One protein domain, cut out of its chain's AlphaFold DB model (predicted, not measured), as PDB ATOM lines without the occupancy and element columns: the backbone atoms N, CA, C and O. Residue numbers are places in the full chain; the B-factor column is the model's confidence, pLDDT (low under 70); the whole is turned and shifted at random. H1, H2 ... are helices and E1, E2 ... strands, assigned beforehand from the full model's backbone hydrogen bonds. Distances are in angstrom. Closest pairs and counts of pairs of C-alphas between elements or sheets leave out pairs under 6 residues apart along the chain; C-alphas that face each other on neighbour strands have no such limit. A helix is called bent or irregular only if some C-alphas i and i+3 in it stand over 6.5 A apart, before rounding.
ATOM      1  N   ALA A 331     173.976 148.272 151.188       93.19
ATOM      2  CA  ALA A 331     175.189 148.689 150.492       93.19
ATOM      3  C   ALA A 331     174.886 149.597 149.285       93.19
ATOM      4  O   ALA A 331     173.863 149.398 148.635       93.19
ATOM      5  N   PRO A 332     175.784 150.536 148.914       92.62
ATOM      6  CA  PRO A 332     175.577 151.428 147.767       92.62
ATOM      7  C   PRO A 332     175.249 150.695 146.471       92.62
ATOM      8  O   PRO A 332     174.478 151.193 145.661       92.62
ATOM      9  N   ARG A 333     175.792 149.490 146.298       94.50
ATOM     10  CA  ARG A 333     175.545 148.627 145.147       94.50
ATOM     11  C   ARG A 333     174.946 147.312 145.626       94.50
ATOM     12  O   ARG A 333     175.511 146.637 146.490       94.50
ATOM     13  N   VAL A 334     173.808 146.946 145.043       96.19
ATOM     14  CA  VAL A 334     173.085 145.719 145.395       96.19
ATOM     15  C   VAL A 334     172.856 144.886 144.143       96.19
ATOM     16  O   VAL A 334     172.250 145.343 143.180       96.19
ATOM     17  N   GLN A 335     173.301 143.636 144.142       96.25
ATOM     18  CA  GLN A 335     172.947 142.668 143.111       96.25
ATOM     19  C   GLN A 335     171.572 142.067 143.435       96.25
ATOM     20  O   GLN A 335     171.443 141.301 144.389       96.25
ATOM     21  N   ALA A 336     170.547 142.410 142.655       95.31
ATOM     22  CA  ALA A 336     169.181 141.915 142.813       95.31
ATOM     23  C   ALA A 336     168.949 140.705 141.893       95.31
ATOM     24  O   ALA A 336     168.743 140.860 140.689       95.31
ATOM     25  N   VAL A 337     169.001 139.495 142.453       94.69
ATOM     26  CA  VAL A 337     168.980 138.240 141.687       94.69
ATOM     27  C   VAL A 337     167.564 137.680 141.566       94.69
ATOM     28  O   VAL A 337     166.867 137.532 142.571       94.69
ATOM     29  N   GLY A 338     167.154 137.326 140.346       91.06
ATOM     30  CA  GLY A 338     165.924 136.563 140.093       91.06
ATOM     31  C   GLY A 338     164.620 137.348 140.277       91.06
ATOM     32  O   GLY A 338     163.553 136.757 140.439       91.06
ATOM     33  N   PHE A 339     164.672 138.684 140.269       92.81
ATOM     34  CA  PHE A 339     163.467 139.516 140.298       92.81
ATOM     35  C   PHE A 339     162.902 139.690 138.886       92.81
ATOM     36  O   PHE A 339     163.576 140.219 138.000       92.81
ATOM     37  N   SER A 340     161.634 139.315 138.696       91.94
ATOM     38  CA  SER A 340     160.888 139.590 137.465       91.94
ATOM     39  C   SER A 340     160.832 141.095 137.168       91.94
ATOM     40  O   SER A 340     160.759 141.908 138.091       91.94
ATOM     41  N   GLN A 341     160.823 141.471 135.883       93.81
ATOM     42  CA  GLN A 341     160.899 142.874 135.442       93.81
ATOM     43  C   GLN A 341     159.832 143.774 136.081       93.81
ATOM     44  O   GLN A 341     160.139 144.866 136.556       93.81
ATOM     45  N   TRP A 342     158.593 143.289 136.201       93.44
ATOM     46  CA  TRP A 342     157.502 144.052 136.817       93.44
ATOM     47  C   TRP A 342     157.747 144.398 138.300       93.44
ATOM     48  O   TRP A 342     157.177 145.361 138.805       93.44
ATOM     49  N   LYS A 343     158.628 143.668 139.005       91.75
ATOM     50  CA  LYS A 343     159.009 143.957 140.402       91.75
ATOM     51  C   LYS A 343     160.118 144.998 140.519       91.75
ATOM     52  O   LYS A 343     160.367 145.479 141.623       91.75
ATOM     53  N   HIS A 344     160.810 145.337 139.427       94.38
ATOM     54  CA  HIS A 344     162.002 146.191 139.483       94.38
ATOM     55  C   HIS A 344     161.702 147.554 140.106       94.38
ATOM     56  O   HIS A 344     162.505 148.036 140.899       94.38
ATOM     57  N   ALA A 345     160.536 148.142 139.824       93.75
ATOM     58  CA  ALA A 345     160.120 149.410 140.425       93.75
ATOM     59  C   ALA A 345     159.994 149.311 141.957       93.75
ATOM     60  O   ALA A 345     160.617 150.089 142.679       93.75
ATOM     61  N   SER A 346     159.267 148.311 142.465       93.38
ATOM     62  CA  SER A 346     159.090 148.097 143.908       93.38
ATOM     63  C   SER A 346     160.404 147.767 144.613       93.38
ATOM     64  O   SER A 346     160.646 148.229 145.724       93.38
ATOM     65  N   VAL A 347     161.287 147.006 143.962       94.06
ATOM     66  CA  VAL A 347     162.616 146.682 144.500       94.06
ATOM     67  C   VAL A 347     163.505 147.919 144.553       94.06
ATOM     68  O   VAL A 347     164.169 148.134 145.561       94.06
ATOM     69  N   ARG A 348     163.495 148.765 143.514       94.44
ATOM     70  CA  ARG A 348     164.207 150.055 143.522       94.44
ATOM     71  C   ARG A 348     163.704 150.969 144.638       94.44
ATOM     72  O   ARG A 348     164.516 151.626 145.277       94.44
ATOM     73  N   ALA A 349     162.396 150.990 144.891       91.00
ATOM     74  CA  ALA A 349     161.818 151.751 145.996       91.00
ATOM     75  C   ALA A 349     162.230 151.183 147.368       91.00
ATOM     76  O   ALA A 349     162.627 151.941 148.248       91.00
ATOM     77  N   PHE A 350     162.196 149.859 147.544       92.00
ATOM     78  CA  PHE A 350     162.611 149.200 148.790       92.00
ATOM     79  C   PHE A 350     164.109 149.367 149.084       92.00
ATOM     80  O   PHE A 350     164.505 149.546 150.232       92.00
ATOM     81  N   LEU A 351     164.937 149.329 148.038       93.94
ATOM     82  CA  LEU A 351     166.383 149.554 148.087       93.94
ATOM     83  C   LEU A 351     166.746 151.026 147.840       93.94
ATOM     84  O   LEU A 351     167.846 151.310 147.364       93.94
ATOM     85  N   ALA A 352     165.832 151.967 148.108       92.50
ATOM     86  CA  ALA A 352     166.111 153.391 147.951       92.50
ATOM     87  C   ALA A 352     167.417 153.760 148.670       92.50
ATOM     88  O   ALA A 352     167.667 153.291 149.772       92.50
ATOM     89  N   GLY A 353     168.261 154.581 148.039       91.38
ATOM     90  CA  GLY A 353     169.618 154.866 148.532       91.38
ATOM     91  C   GLY A 353     170.679 153.858 148.070       91.38
ATOM     92  O   GLY A 353     171.859 154.058 148.328       91.38
ATOM     93  N   SER A 354     170.296 152.803 147.351       93.88
ATOM     94  CA  SER A 354     171.218 151.865 146.699       93.88
ATOM     95  C   SER A 354     170.994 151.830 145.188       93.88
ATOM     96  O   SER A 354     169.931 152.204 144.688       93.88
ATOM     97  N   GLU A 355     171.982 151.329 144.456       93.12
ATOM     98  CA  GLU A 355     171.931 151.078 143.019       93.12
ATOM     99  C   GLU A 355     171.725 149.577 142.767       93.12
ATOM    100  O   GLU A 355     172.688 148.798 142.781       93.12
ATOM    101  N   PRO A 356     170.470 149.122 142.572       94.56
ATOM    102  CA  PRO A 356     170.211 147.724 142.284       94.56
ATOM    103  C   PRO A 356     170.600 147.375 140.842       94.56
ATOM    104  O   PRO A 356     170.058 147.925 139.878       94.56
ATOM    105  N   ARG A 357     171.496 146.394 140.707       95.06
ATOM    106  CA  ARG A 357     171.828 145.698 139.461       95.06
ATOM    107  C   ARG A 357     171.024 144.403 139.391       95.06
ATOM    108  O   ARG A 357     171.324 143.449 140.110       95.06
ATOM    109  N   PHE A 358     170.005 144.384 138.540       94.75
ATOM    110  CA  PHE A 358     169.161 143.209 138.330       94.75
ATOM    111  C   PHE A 358     169.881 142.179 137.461       94.75
ATOM    112  O   PHE A 358     170.380 142.523 136.393       94.75
ATOM    113  N   VAL A 359     169.944 140.932 137.927       93.50
ATOM    114  CA  VAL A 359     170.573 139.810 137.212       93.50
ATOM    115  C   VAL A 359     169.707 138.557 137.331       93.50
ATOM    116  O   VAL A 359     169.020 138.366 138.336       93.50
ATOM    117  N   GLU A 360     169.742 137.688 136.324       89.19
ATOM    118  CA  GLU A 360     169.014 136.412 136.371       89.19
ATOM    119  C   GLU A 360     169.694 135.412 137.311       89.19
ATOM    120  O   GLU A 360     169.047 134.841 138.187       89.19
ATOM    121  N   SER A 361     171.017 135.264 137.177       88.44
ATOM    122  CA  SER A 361     171.844 134.354 137.978       88.44
ATOM    123  C   SER A 361     172.829 135.113 138.875       88.44
ATOM    124  O   SER A 361     173.302 136.187 138.492       88.44
ATOM    125  N   PRO A 362     173.170 134.587 140.068       89.62
ATOM    126  CA  PRO A 362     174.139 135.226 140.952       89.62
ATOM    127  C   PRO A 362     175.534 135.305 140.313       89.62
ATOM    128  O   PRO A 362     176.063 134.296 139.858       89.62
ATOM    129  N   ALA A 363     176.164 136.479 140.366       88.44
ATOM    130  CA  ALA A 363     177.568 136.681 139.982       88.44
ATOM    131  C   ALA A 363     178.406 137.093 141.207       88.44
ATOM    132  O   ALA A 363     177.818 137.600 142.173       88.44
ATOM    133  N   PRO A 364     179.742 136.912 141.201       91.81
ATOM    134  CA  PRO A 364     180.608 137.367 142.289       91.81
ATOM    135  C   PRO A 364     180.333 138.826 142.673       91.81
ATOM    136  O   PRO A 364     180.126 139.679 141.806       91.81
ATOM    137  N   LEU A 365     180.283 139.092 143.979       92.31
ATOM    138  CA  LEU A 365     180.075 140.435 144.519       92.31
ATOM    139  C   LEU A 365     181.413 141.168 144.558       92.31
ATOM    140  O   LEU A 365     182.407 140.615 145.031       92.31
ATOM    141  N   ALA A 366     181.440 142.416 144.092       89.56
ATOM    142  CA  ALA A 366     182.599 143.270 144.328       89.56
ATOM    143  C   ALA A 366     182.688 143.662 145.815       89.56
ATOM    144  O   ALA A 366     181.720 143.541 146.573       89.56
ATOM    145  N   LYS A 367     183.856 144.148 146.251       88.56
ATOM    146  CA  LYS A 367     184.056 144.604 147.634       88.56
ATOM    147  C   LYS A 367     183.009 145.663 147.994       88.56
ATOM    148  O   LYS A 367     182.905 146.687 147.325       88.56
ATOM    149  N   GLY A 368     182.260 145.409 149.064       88.00
ATOM    150  CA  GLY A 368     181.205 146.304 149.536       88.00
ATOM    151  C   GLY A 368     179.869 146.183 148.797       88.00
ATOM    152  O   GLY A 368     178.957 146.922 149.146       88.00
ATOM    153  N   GLU A 369     179.711 145.277 147.824       93.50
ATOM    154  CA  GLU A 369     178.393 144.955 147.257       93.50
ATOM    155  C   GLU A 369     177.607 144.008 148.174       93.50
ATOM    156  O   GLU A 369     178.169 143.149 148.854       93.50
ATOM    157  N   GLN A 370     176.279 144.126 148.146       94.12
ATOM    158  CA  GLN A 370     175.364 143.177 148.786       94.12
ATOM    159  C   GLN A 370     174.515 142.445 147.748       94.12
ATOM    160  O   GLN A 370     174.374 142.888 146.609       94.12
ATOM    161  N   ARG A 371     173.909 141.324 148.150       94.25
ATOM    162  CA  ARG A 371     172.970 140.567 147.317       94.25
ATOM    163  C   ARG A 371     171.563 140.624 147.902       94.25
ATOM    164  O   ARG A 371     171.369 140.309 149.072       94.25
ATOM    165  N   ALA A 372     170.590 140.956 147.061       93.75
ATOM    166  CA  ALA A 372     169.168 140.806 147.333       93.75
ATOM    167  C   ALA A 372     168.621 139.625 146.519       93.75
ATOM    168  O   ALA A 372     168.921 139.494 145.331       93.75
ATOM    169  N   VAL A 373     167.811 138.774 147.146       90.75
ATOM    170  CA  VAL A 373     167.165 137.610 146.514       90.75
ATOM    171  C   VAL A 373     165.671 137.601 146.826       90.75
ATOM    172  O   VAL A 373     165.246 138.123 147.857       90.75
ATOM    173  N   TRP A 374     164.862 137.027 145.935       81.25
ATOM    174  CA  TRP A 374     163.423 136.890 146.155       81.25
ATOM    175  C   TRP A 374     163.092 135.649 147.001       81.25
ATOM    176  O   TRP A 374     163.358 134.519 146.597       81.25
ATOM    177  N   GLY A 375     162.442 135.853 148.151       72.94
ATOM    178  CA  GLY A 375     162.025 134.773 149.055       72.94
ATOM    179  C   GLY A 375     163.178 134.144 149.851       72.94
ATOM    180  O   GLY A 375     164.303 134.628 149.841       72.94
ATOM    181  N   ALA A 376     162.897 133.043 150.558       59.72
ATOM    182  CA  ALA A 376     163.893 132.294 151.339       59.72
ATOM    183  C   ALA A 376     164.770 131.360 150.478       59.72
ATOM    184  O   ALA A 376     165.444 130.475 151.007       59.72
ATOM    185  N   ALA A 377     164.746 131.524 149.151       51.19
ATOM    186  CA  ALA A 377     165.586 130.761 148.247       51.19
ATOM    187  C   ALA A 377     167.044 131.151 148.509       51.19
ATOM    188  O   ALA A 377     167.512 132.199 148.063       51.19
ATOM    189  N   ARG A 378     167.764 130.321 149.275       49.66
ATOM    190  CA  ARG A 378     169.214 130.454 149.411       49.66
ATOM    191  C   ARG A 378     169.800 130.332 148.004       49.66
ATOM    192  O   ARG A 378     169.653 129.266 147.401       49.66
TER     193      ARG A 378
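This is residues 331 to 378 of the 412 residues of the protein "Capsule polysaccharide biosynthesis protein" of Methylibium sp. T29 (UniProt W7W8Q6). Look for a small parallel sheet of three strands, in the order E2, E1, E3, with one short helix, H1, over one face on the E2 side. The 48 printed residues hold one named helix and three named strands, in the chain order E1 H1 E2 E3, class mixed. The whole is compact, radius of gyration of the C-alphas 10.0 A, spans 28 by 24 by 16 A.

Begin at inner strand E1, residues 333 to 337. Edge strand E2, residues 355 to 359, is parallel to it at 27 degrees; N 357 and O 334, 2.8 A apart, are within hydrogen-bond range. Edge strand E3, residues 370 to 373, is parallel to E1 at 25 degrees, with N 335 and O 370 within range at 2.8 A. H1, residues 341 to 350, is on the sheet, height over the sheet 9.5 A. It lies over E2, with 5 C-alphas falling there and 2 on E1, only just too few for E1; their closest C-alphas, Arg 348 and Pro 356, are 6.6 A apart. E1, H1 and E2 form a strand-helix-strand unit, parallel neighbour strands with a helix between, its crossover right-handed. In H1, 4 of 6 O i to N i+4 pairs are within range.

Find C-alpha 333 at (175.545, 148.627, 145.147), where E1 begins its 12.8 A. H1 spans 14.9 A and is only just irregular, C-alphas 342 and 345 being 7.0 A apart. E2 spans 12.7 A; E3 spans 10.2 A, ending at C-alpha 373, (167.165, 137.610, 146.514).

The printed part has no cut and no long link. Look last at residues 376 to 378, each under pLDDT 70.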